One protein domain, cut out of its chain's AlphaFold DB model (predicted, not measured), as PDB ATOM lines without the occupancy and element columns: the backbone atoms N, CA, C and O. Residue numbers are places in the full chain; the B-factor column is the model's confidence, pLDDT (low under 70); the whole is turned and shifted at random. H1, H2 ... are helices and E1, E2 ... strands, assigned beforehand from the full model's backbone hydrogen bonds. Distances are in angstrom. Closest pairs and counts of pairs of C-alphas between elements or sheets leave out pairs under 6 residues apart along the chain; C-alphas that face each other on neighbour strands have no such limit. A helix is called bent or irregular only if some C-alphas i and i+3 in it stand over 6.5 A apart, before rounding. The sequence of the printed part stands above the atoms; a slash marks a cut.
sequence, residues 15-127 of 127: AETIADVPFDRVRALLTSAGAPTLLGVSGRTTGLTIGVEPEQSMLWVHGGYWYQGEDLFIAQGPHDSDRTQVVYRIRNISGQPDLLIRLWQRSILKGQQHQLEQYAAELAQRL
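Overview. This is residues 15 to 127 of the 127 residues of an uncharacterized protein of Microlunatus soli (UniProt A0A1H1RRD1). A strongly twisted wall of five antiparallel strands has one long bent helix, H3, along one edge: its arm H3b covers E1 and E5, while its arm H3a only grazes the sheet. The short helices H1 and H2 lie on the same face as H3b. The 113 printed residues hold, in order, E1, H1, H2, E2, E3, E4, E5 and H3, and the sheet runs E1 E5 E4 E3 E2; the class is mixed. The whole is compact, with a radius of gyration of the C-alphas of 14.6 A, yet elongated, spanning 44 by 27 by 24 A.

Along the chain. E1, residues 15 to 19, begins at C-alpha 15 (32.078, 4.289, -12.952). H1 is residues 23 to 27, H2 residues 35 to 39, E2 residues 48 to 53 and E3 residues 58 to 63. E4, residues 67 to 75, is 26.2 A long, and E5, residues 84 to 92, 25.8 A. H3, residues 101 to 126, was assigned as one helix by its hydrogen bonds but is bent, with C-alphas 110 and 113 7.3 A apart. Its arms, H3a, residues 101 to 110, 13.9 A, and H3b, residues 113 to 126, 19.6 A, stand at a steep tilt of 53 degrees; C-alpha 126 is at (19.654, 20.744, -10.188).

Arrangement. Edge strand E1 pairs with E5, N 15 and O 88 being 2.9 A apart. E2 to E5 form a meander, each strand the antiparallel neighbour of the one before, with N 51 and O 60 at 2.9 A, N 61 and O 69 at 2.9 A, and N 70 and O 89 at 2.8 A. H3b is over E1 and E5, at a height over the sheet of 8.7 A, along the strands; its closest C-alphas with E1 are Ala 120 and Ala 19, 4.6 A. H1 is over E4, height 7.7 A, and H2 only just over E3, with 3 of its 5 C-alphas there. H2 and H3b are close but not clearly touching, Leu 38 and Leu 123 having the closest C-alphas, 7.0 A. In H1, H2 and H3a every O i to N i+4 pair is within hydrogen-bond range, in H3b 9 of 10.

Size, cuts and confidence. The C-alphas farthest apart, of His 79 and Leu 100, are 44.8 A apart. The printed part has no cut and no long link. Confidence is under 70 at residues 42 to 46, 64 to 65 and 95 to 109.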
ATOM      1  N   ALA A  15      33.446   4.405 -12.466       89.31
ATOM      2  CA  ALA A  15      32.078   4.289 -12.952       89.31
ATOM      3  C   ALA A  15      31.826   5.432 -13.937       89.31
ATOM      4  O   ALA A  15      32.414   6.508 -13.801       89.31
ATOM      5  N   GLU A  16      30.978   5.202 -14.934       93.25
ATOM      6  CA  GLU A  16      30.726   6.178 -15.994       93.25
ATOM      7  C   GLU A  16      29.236   6.263 -16.306       93.25
ATOM      8  O   GLU A  16      28.520   5.261 -16.283       93.25
ATOM      9  N   THR A  17      28.763   7.467 -16.607       93.75
ATOM     10  CA  THR A  17      27.390   7.704 -17.055       93.75
ATOM     11  C   THR A  17      27.314   8.952 -17.930       93.75
ATOM     12  O   THR A  17      28.294   9.685 -18.084       93.75
ATOM     13  N   ILE A  18      26.133   9.213 -18.483       94.31
ATOM     14  CA  ILE A  18      25.826  10.421 -19.242       94.31
ATOM     15  C   ILE A  18      24.709  11.170 -18.518       94.31
ATOM     16  O   ILE A  18      23.658  10.603 -18.230       94.31
ATOM     17  N   ALA A  19      24.947  12.446 -18.232       93.12
ATOM     18  CA  ALA A  19      23.939  13.375 -17.747       93.12
ATOM     19  C   ALA A  19      23.390  14.197 -18.920       93.12
ATOM     20  O   ALA A  19      24.165  14.720 -19.728       93.12
ATOM     21  N   ASP A  20      22.069  14.361 -18.976       93.75
ATOM     22  CA  ASP A  20      21.382  15.234 -19.939       93.75
ATOM     23  C   ASP A  20      21.496  16.712 -19.509       93.75
ATOM     24  O   ASP A  20      20.512  17.392 -19.225       93.75
ATOM     25  N   VAL A  21      22.738  17.189 -19.392       93.25
ATOM     26  CA  VAL A  21      23.087  18.585 -19.113       93.25
ATOM     27  C   VAL A  21      24.200  19.025 -20.063       93.25
ATOM     28  O   VAL A  21      25.213  18.322 -20.161       93.25
ATOM     29  N   PRO A  22      24.092  20.210 -20.695       94.38
ATOM     30  CA  PRO A  22      25.170  20.754 -21.508       94.38
ATOM     31  C   PRO A  22      26.431  21.008 -20.677       94.38
ATOM     32  O   PRO A  22      26.373  21.631 -19.609       94.38
ATOM     33  N   PHE A  23      27.587  20.603 -21.202       94.62
ATOM     34  CA  PHE A  23      28.867  20.721 -20.496       94.62
ATOM     35  C   PHE A  23      29.200  22.159 -20.083       94.62
ATOM     36  O   PHE A  23      29.768  22.379 -19.017       94.62
ATOM     37  N   ASP A  24      28.783  23.158 -20.860       93.56
ATOM     38  CA  ASP A  24      28.996  24.568 -20.519       93.56
ATOM     39  C   ASP A  24      28.334  24.984 -19.200       93.56
ATOM     40  O   ASP A  24      28.903  25.792 -18.459       93.56
ATOM     41  N   ARG A  25      27.175  24.401 -18.864       93.94
ATOM     42  CA  ARG A  25      26.485  24.676 -17.592       93.94
ATOM     43  C   ARG A  25      27.246  24.073 -16.415       93.94
ATOM     44  O   ARG A  25      27.371  24.715 -15.376       93.94
ATOM     45  N   VAL A  26      27.814  22.882 -16.604       93.50
ATOM     46  CA  VAL A  26      28.687  22.235 -15.616       93.50
ATOM     47  C   VAL A  26      29.987  23.024 -15.451       93.50
ATOM     48  O   VAL A  26      30.385  23.348 -14.333       93.50
ATOM     49  N   ARG A  27      30.623  23.408 -16.563       94.06
ATOM     50  CA  ARG A  27      31.891  24.144 -16.589       94.06
ATOM     51  C   ARG A  27      31.808  25.484 -15.867       94.06
ATOM     52  O   ARG A  27      32.730  25.828 -15.134       94.06
ATOM     53  N   ALA A  28      30.700  26.210 -16.010       93.75
ATOM     54  CA  ALA A  28      30.472  27.462 -15.285       93.75
ATOM     55  C   ALA A  28      30.469  27.289 -13.750       93.75
ATOM     56  O   ALA A  28      30.742  28.240 -13.017       93.75
ATOM     57  N   LEU A  29      30.185  26.078 -13.259       93.44
ATOM     58  CA  LEU A  29      30.106  25.744 -11.836       93.44
ATOM     59  C   LEU A  29      31.340  25.016 -11.300       93.44
ATOM     60  O   LEU A  29      31.416  24.786 -10.091       93.44
ATOM     61  N   LEU A  30      32.329  24.713 -12.147       94.12
ATOM     62  CA  LEU A  30      33.630  24.185 -11.733       94.12
ATOM     63  C   LEU A  30      34.474  25.278 -11.068       94.12
ATOM     64  O   LEU A  30      35.516  25.708 -11.550       94.12
ATOM     65  N   THR A  31      34.011  25.718  -9.907       93.06
ATOM     66  CA  THR A  31      34.674  26.661  -9.014       93.06
ATOM     67  C   THR A  31      34.449  26.211  -7.577       93.06
ATOM     68  O   THR A  31      33.508  25.470  -7.293       93.06
ATOM     69  N   SER A  32      35.256  26.690  -6.629       89.06
ATOM     70  CA  SER A  32      35.051  26.368  -5.208       89.06
ATOM     71  C   SER A  32      33.658  26.764  -4.695       89.06
ATOM     72  O   SER A  32      33.139  26.114  -3.794       89.06
ATOM     73  N   ALA A  33      33.043  27.804  -5.271       89.50
ATOM     74  CA  ALA A  33      31.702  28.258  -4.905       89.50
ATOM     75  C   ALA A  33      30.580  27.424  -5.551       89.50
ATOM     76  O   ALA A  33      29.536  27.242  -4.931       89.50
ATOM     77  N   GLY A  34      30.784  26.919  -6.774       89.50
ATOM     78  CA  GLY A  34      29.809  26.084  -7.492       89.50
ATOM     79  C   GLY A  34      29.901  24.588  -7.167       89.50
ATOM     80  O   GLY A  34      28.931  23.855  -7.357       89.50
ATOM     81  N   ALA A  35      31.029  24.140  -6.613       89.06
ATOM     82  CA  ALA A  35      31.279  22.753  -6.234       89.06
ATOM     83  C   ALA A  35      30.184  22.115  -5.352       89.06
ATOM     84  O   ALA A  35      29.783  20.992  -5.658       89.06
ATOM     85  N   PRO A  36      29.636  22.787  -4.316       87.62
ATOM     86  CA  PRO A  36      28.535  22.227  -3.531       87.62
ATOM     87  C   PRO A  36      27.279  21.941  -4.365       87.62
ATOM     88  O   PRO A  36      26.631  20.916  -4.164       87.62
ATOM     89  N   THR A  37      26.963  22.806  -5.336       89.44
ATOM     90  CA  THR A  37      25.826  22.627  -6.253       89.44
ATOM     91  C   THR A  37      26.021  21.402  -7.140       89.44
ATOM     92  O   THR A  37      25.113  20.575  -7.245       89.44
ATOM     93  N   LEU A  38      27.214  21.250  -7.729       89.56
ATOM     94  CA  LEU A  38      27.554  20.078  -8.544       89.56
ATOM     95  C   LEU A  38      27.450  18.792  -7.719       89.56
ATOM     96  O   LEU A  38      26.783  17.850  -8.130       89.56
ATOM     97  N   LEU A  39      27.993  18.797  -6.502       86.94
ATOM     98  CA  LEU A  39      27.933  17.668  -5.572       86.94
ATOM     99  C   LEU A  39      26.539  17.391  -4.986       86.94
ATOM    100  O   LEU A  39      26.344  16.351  -4.363       86.94
ATOM    101  N   GLY A  40      25.577  18.305  -5.138       83.44
ATOM    102  CA  GLY A  40      24.250  18.168  -4.531       83.44
ATOM    103  C   GLY A  40      24.257  18.282  -3.005       83.44
ATOM    104  O   GLY A  40      23.345  17.786  -2.346       83.44
ATOM    105  N   VAL A  41      25.273  18.927  -2.427       80.19
ATOM    106  CA  VAL A  41      25.387  19.130  -0.977       80.19
ATOM    107  C   VAL A  41      24.995  20.561  -0.616       80.19
ATOM    108  O   VAL A  41      25.600  21.533  -1.067       80.19
ATOM    109  N   SER A  42      23.964  20.715   0.215       62.25
ATOM    110  CA  SER A  42      23.527  22.013   0.730       62.25
ATOM    111  C   SER A  42      24.133  22.267   2.117       62.25
ATOM    112  O   SER A  42      23.692  21.729   3.128       62.25
ATOM    113  N   GLY A  43      25.170  23.108   2.183       58.72
ATOM    114  CA  GLY A  43      25.755  23.585   3.446       58.72
ATOM    115  C   GLY A  43      27.178  23.095   3.741       58.72
ATOM    116  O   GLY A  43      27.855  22.520   2.893       58.72
ATOM    117  N   ARG A  44      27.671  23.384   4.957       51.88
ATOM    118  CA  ARG A  44      29.026  23.006   5.396       51.88
ATOM    119  C   ARG A  44      29.126  21.486   5.553       51.88
ATOM    120  O   ARG A  44      28.653  20.927   6.541       51.88
ATOM    121  N   THR A  45      29.814  20.834   4.624       60.62
ATOM    122  CA  THR A  45      30.228  19.430   4.729       60.62
ATOM    123  C   THR A  45      31.359  19.286   5.749       60.62
ATOM    124  O   THR A  45      32.538  19.200   5.404       60.62
ATOM    125  N   THR A  46      31.016  19.344   7.033       65.31
ATOM    126  CA  THR A  46      31.990  19.242   8.129       65.31
ATOM    127  C   THR A  46      32.756  17.918   8.016       65.31
ATOM    128  O   THR A  46      32.149  16.853   8.044       65.31
ATOM    129  N   GLY A  47      34.083  17.978   7.865       71.12
ATOM    130  CA  GLY A  47      34.940  16.791   7.724       71.12
ATOM    131  C   GLY A  47      35.176  16.303   6.288       71.12
ATOM    132  O   GLY A  47      35.869  15.299   6.118       71.12
ATOM    133  N   LEU A  48      34.647  17.001   5.275       76.00
ATOM    134  CA  LEU A  48      34.998  16.794   3.868       76.00
ATOM    135  C   LEU A  48      35.781  17.997   3.341       76.00
ATOM    136  O   LEU A  48      35.360  19.145   3.495       76.00
ATOM    137  N   THR A  49      36.890  17.717   2.675       86.25
ATOM    138  CA  THR A  49      37.589  18.670   1.822       86.25
ATOM    139  C   THR A  49      37.125  18.456   0.392       86.25
ATOM    140  O   THR A  49      37.130  17.332  -0.114       86.25
ATOM    141  N   ILE A  50      36.749  19.548  -0.263       87.69
ATOM    142  CA  ILE A  50      36.367  19.561  -1.670       87.69
ATOM    143  C   ILE A  50      37.406  20.392  -2.411       87.69
ATOM    144  O   ILE A  50      37.725  21.506  -1.986       87.69
ATOM    145  N   GLY A  51      37.916  19.868  -3.516       90.56
ATOM    146  CA  GLY A  51      38.759  20.622  -4.426       90.56
ATOM    147  C   GLY A  51      38.241  20.565  -5.848       90.56
ATOM    148  O   GLY A  51      37.477  19.683  -6.231       90.56
ATOM    149  N   VAL A  52      38.644  21.563  -6.624       93.25
ATOM    150  CA  VAL A  52      38.194  21.753  -7.999       93.25
ATOM    151  C   VAL A  52      39.411  22.004  -8.865       93.25
ATOM    152  O   VAL A  52      40.290  22.785  -8.498       93.25
ATOM    153  N   GLU A  53      39.451  21.349 -10.015       94.56
ATOM    154  CA  GLU A  53      40.503  21.471 -11.016       94.56
ATOM    155  C   GLU A  53      39.842  21.812 -12.361       94.56
ATOM    156  O   GLU A  53      39.572  20.913 -13.163       94.56
ATOM    157  N   PRO A  54      39.541  23.104 -12.613       92.94
ATOM    158  CA  PRO A  54      38.760  23.529 -13.778       92.94
ATOM    159  C   PRO A  54      39.416  23.145 -15.107       92.94
ATOM    160  O   PRO A  54      38.739  22.685 -16.020       92.94
ATOM    161  N   GLU A  55      40.747  23.241 -15.181       92.56
ATOM    162  CA  GLU A  55      41.544  22.860 -16.358       92.56
ATOM    163  C   GLU A  55      41.418  21.369 -16.712       92.56
ATOM    164  O   GLU A  55      41.578  20.981 -17.865       92.56
ATOM    165  N   GLN A  56      41.118  20.524 -15.723       92.75
ATOM    166  CA  GLN A  56      40.888  19.087 -15.908       92.75
ATOM    167  C   GLN A  56      39.400  18.733 -15.941       92.75
ATOM    168  O   GLN A  56      39.052  17.558 -16.022       92.75
ATOM    169  N   SER A  57      38.523  19.738 -15.871       95.62
ATOM    170  CA  SER A  57      37.077  19.555 -15.766       95.62
ATOM    171  C   SER A  57      36.691  18.599 -14.634       95.62
ATOM    172  O   SER A  57      35.856  17.718 -14.810       95.62
ATOM    173  N   MET A  58      37.359  18.737 -13.486       95.38
ATOM    174  CA  MET A  58      37.287  17.767 -12.399       95.38
ATOM    175  C   MET A  58      36.937  18.433 -11.073       95.38
ATOM    176  O   MET A  58      37.431  19.511 -10.734       95.38
ATOM    177  N   LEU A  59      36.139  17.726 -10.289       93.50
ATOM    178  CA  LEU A  59      35.942  17.967  -8.874       93.50
ATOM    179  C   LEU A  59      36.440  16.746  -8.101       93.50
ATOM    180  O   LEU A  59      36.355  15.618  -8.577       93.50
ATOM    181  N   TRP A  60      36.978  16.951  -6.907       91.44
ATOM    182  CA  TRP A  60      37.322  15.850  -6.023       91.44
ATOM    183  C   TRP A  60      36.870  16.118  -4.597       91.44
ATOM    184  O   TRP A  60      36.818  17.259  -4.136       91.44
ATOM    185  N   VAL A  61      36.570  15.036  -3.890       88.19
ATOM    186  CA  VAL A  61      36.169  15.052  -2.487       88.19
ATOM    187  C   VAL A  61      37.037  14.063  -1.730       88.19
ATOM    188  O   VAL A  61      37.154  12.901  -2.121       88.19
ATOM    189  N   HIS A  62      37.623  14.507  -0.624       84.19
ATOM    190  CA  HIS A  62      38.249  13.614   0.341       84.19
ATOM    191  C   HIS A  62      37.712  13.912   1.743       84.19
ATOM    192  O   HIS A  62      37.549  15.063   2.139       84.19
ATOM    193  N   GLY A  63      37.411  12.864   2.505       72.38
ATOM    194  CA  GLY A  63      37.078  12.992   3.925       72.38
ATOM    195  C   GLY A  63      38.316  12.893   4.812       72.38
ATOM    196  O   GLY A  63      39.448  12.921   4.328       72.38
ATOM    197  N   GLY A  64      38.106  12.672   6.111       60.94
ATOM    198  CA  GLY A  64      39.167  12.310   7.064       60.94
ATOM    199  C   GLY A  64      39.803  10.923   6.844       60.94
ATOM    200  O   GLY A  64      40.478  10.427   7.739       60.94
ATOM    201  N   TYR A  65      39.582  10.286   5.689       65.94
ATOM    202  CA  TYR A  65      40.044   8.935   5.357       65.94
ATOM    203  C   TYR A  65      40.979   8.927   4.137       65.94
ATOM    204  O   TYR A  65      41.101   9.901   3.405       65.94
ATOM    205  N   TRP A  66      41.590   7.768   3.895       77.94
ATOM    206  CA  TRP A  66      42.599   7.448   2.878       77.94
ATOM    207  C   TRP A  66      42.144   7.449   1.406       77.94
ATOM    208  O   TRP A  66      42.879   6.954   0.549       77.94
ATOM    209  N   TYR A  67      40.958   7.979   1.095       79.12
ATOM    210  CA  TYR A  67      40.356   7.907  -0.239       79.12
ATOM    211  C   TYR A  67      39.918   9.262  -0.756       79.12
ATOM    212  O   TYR A  67      39.385  10.086  -0.012       79.12
ATOM    213  N   GLN A  68      40.071   9.422  -2.063       86.50
ATOM    214  CA  GLN A  68      39.554  10.548  -2.816       86.50
ATOM    215  C   GLN A  68      38.572  10.039  -3.871       86.50
ATOM    216  O   GLN A  68      38.920   9.157  -4.661       86.50
ATOM    217  N   GLY A  69      37.358  10.586  -3.863       87.19
ATOM    218  CA  GLY A  69      36.429  10.501  -4.988       87.19
ATOM    219  C   GLY A  69      36.730  11.623  -5.975       87.19
ATOM    220  O   GLY A  69      36.995  12.748  -5.551       87.19
ATOM    221  N   GLU A  70      36.734  11.322  -7.266       91.56
ATOM    222  CA  GLU A  70      37.005  12.265  -8.353       91.56
ATOM    223  C   GLU A  70      35.849  12.187  -9.353       91.56
ATOM    224  O   GLU A  70      35.622  11.127  -9.930       91.56
ATOM    225  N   ASP A  71      35.150  13.296  -9.576       92.62
ATOM    226  CA  ASP A  71      34.142  13.451 -10.621       92.62
ATOM    227  C   ASP A  71      34.763  14.222 -11.784       92.62
ATOM    228  O   ASP A  71      35.115  15.398 -11.646       92.62
ATOM    229  N   LEU A  72      34.926  13.561 -12.927       95.44
ATOM    230  CA  LEU A  72      35.393  14.176 -14.164       95.44
ATOM    231  C   LEU A  72      34.215  14.405 -15.105       95.44
ATOM    232  O   LEU A  72      33.403  13.507 -15.328       95.44
ATOM    233  N   PHE A  73      34.174  15.588 -15.704       95.25
ATOM    234  CA  PHE A  73      33.144  16.002 -16.643       95.25
ATOM    235  C   PHE A  73      33.746  16.137 -18.036       95.25
ATOM    236  O   PHE A  73      34.727  16.854 -18.233       95.25
ATOM    237  N   ILE A  74      33.162  15.446 -19.009       94.88
ATOM    238  CA  ILE A  74      33.672  15.394 -20.377       94.88
ATOM    239  C   ILE A  74      32.562  15.844 -21.323       94.88
ATOM    240  O   ILE A  74      31.486  15.241 -21.374       94.88
ATOM    241  N   ALA A  75      32.841  16.904 -22.086       92.62
ATOM    242  CA  ALA A  75      31.975  17.344 -23.169       92.62
ATOM    243  C   ALA A  75      31.795  16.210 -24.177       92.62
ATOM    244  O   ALA A  75      32.777  15.639 -24.660       92.62
ATOM    245  N   GLN A  76      30.547  15.891 -24.505       87.62
ATOM    246  CA  GLN A  76      30.288  15.034 -25.648       87.62
ATOM    247  C   GLN A  76      30.502  15.831 -26.939       87.62
ATOM    248  O   GLN A  76      30.486  17.065 -26.946       87.62
ATOM    249  N   GLY A  77      30.808  15.124 -28.027       80.06
ATOM    250  CA  GLY A  77      31.100  15.744 -29.315       80.06
ATOM    251  C   GLY A  77      29.943  16.613 -29.840       80.06
ATOM    252  O   GLY A  77      28.861  16.648 -29.262       80.06
ATOM    253  N   PRO A  78      30.123  17.281 -30.989       73.25
ATOM    254  CA  PRO A  78      29.171  18.270 -31.510       73.25
ATOM    255  C   PRO A  78      27.744  17.749 -31.773       73.25
ATOM    256  O   PRO A  78      26.838  18.554 -31.946       73.25
ATOM    257  N   HIS A  79      27.529  16.431 -31.807       75.81
ATOM    258  CA  HIS A  79      26.208  15.816 -31.973       75.81
ATOM    259  C   HIS A  79      25.430  15.622 -30.661       75.81
ATOM    260  O   HIS A  79      24.227  15.391 -30.711       75.81
ATOM    261  N   ASP A  80      26.095  15.750 -29.514       81.19
ATOM    262  CA  ASP A  80      25.545  15.519 -28.175       81.19
ATOM    263  C   ASP A  80      25.899  16.701 -27.251       81.19
ATOM    264  O   ASP A  80      26.215  16.529 -26.077       81.19
ATOM    265  N   SER A  81      25.866  17.930 -27.777       84.69
ATOM    266  CA  SER A  81      26.258  19.149 -27.045       84.69
ATOM    267  C   SER A  81      25.463  19.391 -25.757       84.69
ATOM    268  O   SER A  81      25.945  20.068 -24.849       84.69
ATOM    269  N   ASP A  82      24.264  18.815 -25.672       90.44
ATOM    270  CA  ASP A  82      23.369  18.922 -24.520       90.44
ATOM    271  C   ASP A  82      23.637  17.851 -23.454       90.44
ATOM    272  O   ASP A  82      22.893  17.738 -22.480       90.44
ATOM    273  N   ARG A  83      24.696  17.055 -23.629       92.44
ATOM    274  CA  ARG A  83      25.054  15.945 -22.750       92.44
ATOM    275  C   ARG A  83      26.474  16.073 -22.231       92.44
ATOM    276  O   ARG A  83      27.403  16.480 -22.930       92.44
ATOM    277  N   THR A  84      26.646  15.647 -20.990       95.12
ATOM    278  CA  THR A  84      27.941  15.590 -20.317       95.12
ATOM    279  C   THR A  84      28.186  14.170 -19.849       95.12
ATOM    280  O   THR A  84      27.381  13.614 -19.104       95.12
ATOM    281  N   GLN A  85      29.310  13.581 -20.247       95.44
ATOM    282  CA  GLN A  85      29.753  12.335 -19.634       95.44
ATOM    283  C   GLN A  85      30.341  12.654 -18.263       95.44
ATOM    284  O   GLN A  85      31.193  13.537 -18.132       95.44
ATOM    285  N   VAL A  86      29.877  11.925 -17.256       93.69
ATOM    286  CA  VAL A  86      30.386  11.993 -15.891       93.69
ATOM    287  C   VAL A  86      31.134  10.700 -15.612       93.69
ATOM    288  O   VAL A  86      30.574   9.608 -15.735       93.69
ATOM    289  N   VAL A  87      32.403  10.826 -15.241       94.12
ATOM    290  CA  VAL A  87      33.260   9.705 -14.860       94.12
ATOM    291  C   VAL A  87      33.622   9.864 -13.395       94.12
ATOM    292  O   VAL A  87      34.390  10.757 -13.041       94.12
ATOM    293  N   TYR A  88      33.107   8.971 -12.558       90.25
ATOM    294  CA  TYR A  88      33.522   8.880 -11.170       90.25
ATOM    295  C   TYR A  88      34.738   7.958 -11.048       90.25
ATOM    296  O   TYR A  88      34.775   6.862 -11.619       90.25
ATOM    297  N   ARG A  89      35.730   8.364 -10.255       89.50
ATOM    298  CA  ARG A  89      36.901   7.556  -9.900       89.50
ATOM    299  C   ARG A  89      37.104   7.552  -8.396       89.50
ATOM    300  O   ARG A  89      36.909   8.563  -7.732       89.50
ATOM    301  N   ILE A  90      37.568   6.428  -7.859       84.44
ATOM    302  CA  ILE A  90      38.052   6.354  -6.476       84.44
ATOM    303  C   ILE A  90      39.540   6.030  -6.441       84.44
ATOM    304  O   ILE A  90      39.998   5.044  -7.025       84.44
ATOM    305  N   ARG A  91      40.300   6.861  -5.728       84.62
ATOM    306  CA  ARG A  91      41.750   6.739  -5.571       84.62
ATOM    307  C   ARG A  91      42.112   6.495  -4.113       84.62
ATOM    308  O   ARG A  91      41.597   7.179  -3.231       84.62
ATOM    309  N   ASN A  92      43.014   5.550  -3.863       80.62
ATOM    310  CA  ASN A  92      43.685   5.417  -2.571       80.62
ATOM    311  C   ASN A  92      44.823   6.441  -2.513       80.62
ATOM    312  O   ASN A  92      45.752   6.353  -3.310       80.62
ATOM    313  N   ILE A  93      44.756   7.373  -1.567       80.44
ATOM    314  CA  ILE A  93      45.750   8.434  -1.346       80.44
ATOM    315  C   ILE A  93      46.598   8.208  -0.074       80.44
ATOM    316  O   ILE A  93      47.319   9.103   0.352       80.44
ATOM    317  N   SER A  94      46.521   7.030   0.564       75.25
ATOM    318  CA  SER A  94      47.313   6.695   1.770       75.25
ATOM    319  C   SER A  94      48.747   6.253   1.507       75.25
ATOM    320  O   SER A  94      49.551   6.213   2.436       75.25
ATOM    321  N   GLY A  95      49.055   5.831   0.278       68.06
ATOM    322  CA  GLY A  95      50.337   5.209  -0.055       68.06
ATOM    323  C   GLY A  95      50.552   3.805   0.535       68.06
ATOM    324  O   GLY A  95      51.643   3.260   0.377       68.06
ATOM    325  N   GLN A  96      49.554   3.192   1.191       63.75
ATOM    326  CA  GLN A  96      49.673   1.844   1.762       63.75
ATOM    327  C   GLN A  96      48.971   0.771   0.906       63.75
ATOM    328  O   GLN A  96      47.881   1.012   0.383       63.75
ATOM    329  N   PRO A  97      49.575  -0.428   0.744       56.81
ATOM    330  CA  PRO A  97      48.970  -1.533   0.008       56.81
ATOM    331  C   PRO A  97      47.831  -2.197   0.802       56.81
ATOM    332  O   PRO A  97      47.991  -2.665   1.927       56.81
ATOM    333  N   ASP A  98      46.669  -2.267   0.162       61.00
ATOM    334  CA  ASP A  98      45.375  -2.522   0.790       61.00
ATOM    335  C   ASP A  98      44.971  -4.005   0.881       61.00
ATOM    336  O   ASP A  98      44.534  -4.623  -0.099       61.00
ATOM    337  N   LEU A  99      45.033  -4.578   2.089       57.78
ATOM    338  CA  LEU A  99      44.452  -5.896   2.408       57.78
ATOM    339  C   LEU A  99      43.060  -5.786   3.052       57.78
ATOM    340  O   LEU A  99      42.126  -6.440   2.591       57.78
ATOM    341  N   LEU A 100      42.879  -4.911   4.048       56.56
ATOM    342  CA  LEU A 100      41.583  -4.690   4.723       56.56
ATOM    343  C   LEU A 100      40.551  -3.971   3.840       56.56
ATOM    344  O   LEU A 100      39.347  -4.043   4.074       56.56
ATOM    345  N   ILE A 101      41.016  -3.309   2.788       57.69
ATOM    346  CA  ILE A 101      40.208  -2.352   2.028       57.69
ATOM    347  C   ILE A 101      39.503  -3.042   0.855       57.69
ATOM    348  O   ILE A 101      38.487  -2.556   0.380       57.69
ATOM    349  N   ARG A 102      39.898  -4.264   0.480       59.88
ATOM    350  CA  ARG A 102      39.263  -5.023  -0.616       59.88
ATOM    351  C   ARG A 102      37.778  -5.321  -0.397       59.88
ATOM    352  O   ARG A 102      37.009  -5.357  -1.358       59.88
ATOM    353  N   LEU A 103      37.360  -5.549   0.850       60.44
ATOM    354  CA  LEU A 103      35.955  -5.814   1.182       60.44
ATOM    355  C   LEU A 103      35.113  -4.537   1.109       60.44
ATOM    356  O   LEU A 103      34.045  -4.540   0.499       60.44
ATOM    357  N   TRP A 104      35.632  -3.440   1.661       61.31
ATOM    358  CA  TRP A 104      35.006  -2.126   1.564       61.31
ATOM    359  C   TRP A 104      34.974  -1.624   0.111       61.31
ATOM    360  O   TRP A 104      33.912  -1.238  -0.363       61.31
ATOM    361  N   GLN A 105      36.076  -1.764  -0.638       63.47
ATOM    362  CA  GLN A 105      36.168  -1.509  -2.082       63.47
ATOM    363  C   GLN A 105      35.089  -2.269  -2.842       63.47
ATOM    364  O   GLN A 105      34.342  -1.657  -3.588       63.47
ATOM    365  N   ARG A 106      34.935  -3.584  -2.630       65.25
ATOM    366  CA  ARG A 106      33.866  -4.349  -3.291       65.25
ATOM    367  C   ARG A 106      32.473  -3.813  -2.971       65.25
ATOM    368  O   ARG A 106      31.627  -3.823  -3.857       65.25
ATOM    369  N   SER A 107      32.221  -3.394  -1.734       65.94
ATOM    370  CA  SER A 107      30.916  -2.857  -1.334       65.94
ATOM    371  C   SER A 107      30.643  -1.482  -1.944       65.94
ATOM    372  O   SER A 107      29.557  -1.268  -2.472       65.94
ATOM    373  N   ILE A 108      31.625  -0.577  -1.904       67.31
ATOM    374  CA  ILE A 108      31.549   0.755  -2.513       67.31
ATOM    375  C   ILE A 108      31.371   0.604  -4.027       67.31
ATOM    376  O   ILE A 108      30.377   1.068  -4.572       67.31
ATOM    377  N   LEU A 109      32.267  -0.137  -4.690       66.56
ATOM    378  CA  LEU A 109      32.283  -0.330  -6.145       66.56
ATOM    379  C   LEU A 109      31.009  -0.991  -6.680       66.56
ATOM    380  O   LEU A 109      30.549  -0.623  -7.754       66.56
ATOM    381  N   LYS A 110      30.396  -1.921  -5.935       71.38
ATOM    382  CA  LYS A 110      29.127  -2.551  -6.346       71.38
ATOM    383  C   LYS A 110      27.966  -1.561  -6.460       71.38
ATOM    384  O   LYS A 110      27.060  -1.811  -7.244       71.38
ATOM    385  N   GLY A 111      27.975  -0.484  -5.673       75.06
ATOM    386  CA  GLY A 111      26.917   0.528  -5.672       75.06
ATOM    387  C   GLY A 111      27.214   1.752  -6.535       75.06
ATOM    388  O   GLY A 111      26.299   2.521  -6.809       75.06
ATOM    389  N   GLN A 112      28.462   1.938  -6.977       80.38
ATOM    390  CA  GLN A 112      28.882   3.198  -7.596       80.38
ATOM    391  C   GLN A 112      28.213   3.489  -8.926       80.38
ATOM    392  O   GLN A 112      27.843   4.631  -9.153       80.38
ATOM    393  N   GLN A 113      28.014   2.484  -9.778       85.06
ATOM    394  CA  GLN A 113      27.344   2.704 -11.058       85.06
ATOM    395  C   GLN A 113      25.915   3.224 -10.845       85.06
ATOM    396  O   GLN A 113      25.533   4.236 -11.417       85.06
ATOM    397  N   HIS A 114      25.163   2.598  -9.936       86.19
ATOM    398  CA  HIS A 114      23.802   3.022  -9.617       86.19
ATOM    399  C   HIS A 114      23.754   4.411  -8.963       86.19
ATOM    400  O   HIS A 114      22.910   5.232  -9.308       86.19
ATOM    401  N   GLN A 115      24.677   4.696  -8.039       86.25
ATOM    402  CA  GLN A 115      24.799   6.023  -7.427       86.25
ATOM    403  C   GLN A 115      25.161   7.093  -8.458       86.25
ATOM    404  O   GLN A 115      24.635   8.200  -8.399       86.25
ATOM    405  N   LEU A 116      26.031   6.766  -9.412       87.75
ATOM    406  CA  LEU A 116      26.447   7.678 -10.466       87.75
ATOM    407  C   LEU A 116      25.307   7.947 -11.460       87.75
ATOM    408  O   LEU A 116      25.106   9.086 -11.873       87.75
ATOM    409  N   GLU A 117      24.518   6.931 -11.803       89.19
ATOM    410  CA  GLU A 117      23.297   7.083 -12.606       89.19
ATOM    411  C   GLU A 117      22.263   7.977 -11.912       89.19
ATOM    412  O   GLU A 117      21.721   8.888 -12.539       89.19
ATOM    413  N   GLN A 118      22.030   7.770 -10.610       88.62
ATOM    414  CA  GLN A 118      21.174   8.650  -9.805       88.62
ATOM    415  C   GLN A 118      21.715  10.080  -9.783       88.62
ATOM    416  O   GLN A 118      20.971  11.024 -10.042       88.62
ATOM    417  N   TYR A 119      23.019  10.238  -9.551       88.88
ATOM    418  CA  TYR A 119      23.686  11.533  -9.578       88.88
ATOM    419  C   TYR A 119      23.475  12.254 -10.913       88.88
ATOM    420  O   TYR A 119      23.126  13.430 -10.912       88.88
ATOM    421  N   ALA A 120      23.644  11.572 -12.048       88.62
ATOM    422  CA  ALA A 120      23.452  12.177 -13.365       88.62
ATOM    423  C   ALA A 120      22.001  12.600 -13.617       88.62
ATOM    424  O   ALA A 120      21.768  13.683 -14.158       88.62
ATOM    425  N   ALA A 121      21.029  11.794 -13.179       89.50
ATOM    426  CA  ALA A 121      19.614  12.148 -13.259       89.50
ATOM    427  C   ALA A 121      19.279  13.375 -12.394       89.50
ATOM    428  O   ALA A 121      18.537  14.262 -12.818       89.50
ATOM    429  N   GLU A 122      19.846  13.457 -11.192       90.44
ATOM    430  CA  GLU A 122      19.663  14.600 -10.300       90.44
ATOM    431  C   GLU A 122      20.404  15.850 -10.788       90.44
ATOM    432  O   GLU A 122      19.894  16.958 -10.629       90.44
ATOM    433  N   LEU A 123      21.579  15.702 -11.405       88.00
ATOM    434  CA  LEU A 123      22.347  16.815 -11.966       88.00
ATOM    435  C   LEU A 123      21.517  17.578 -13.007       88.00
ATOM    436  O   LEU A 123      21.512  18.806 -12.990       88.00
ATOM    437  N   ALA A 124      20.754  16.859 -13.836       83.25
ATOM    438  CA  ALA A 124      19.828  17.448 -14.804       83.25
ATOM    439  C   ALA A 124      18.657  18.214 -14.172       83.25
ATOM    440  O   ALA A 124      18.124  19.134 -14.780       83.25
ATOM    441  N   GLN A 125      18.262  17.864 -12.950       86.69
ATOM    442  CA  GLN A 125      17.203  18.571 -12.223       86.69
ATOM    443  C   GLN A 125      17.738  19.773 -11.438       86.69
ATOM    444  O   GLN A 125      17.002  20.728 -11.189       86.69
ATOM    445  N   ARG A 126      19.005  19.713 -11.009       85.88
ATOM    446  CA  ARG A 126      19.654  20.744 -10.188       85.88
ATOM    447  C   ARG A 126      20.167  21.934 -11.000       85.88
ATOM    448  O   ARG A 126      20.277  23.022 -10.434       85.88
ATOM    449  N   LEU A 127      20.522  21.725 -12.271       85.38
ATOM    450  CA  LEU A 127      21.152  22.723 -13.145       85.38
ATOM    451  C   LEU A 127      20.190  23.263 -14.199       85.38
ATOM    452  O   LEU A 127      20.062  24.504 -14.311       85.38
TER     453      LEU A 127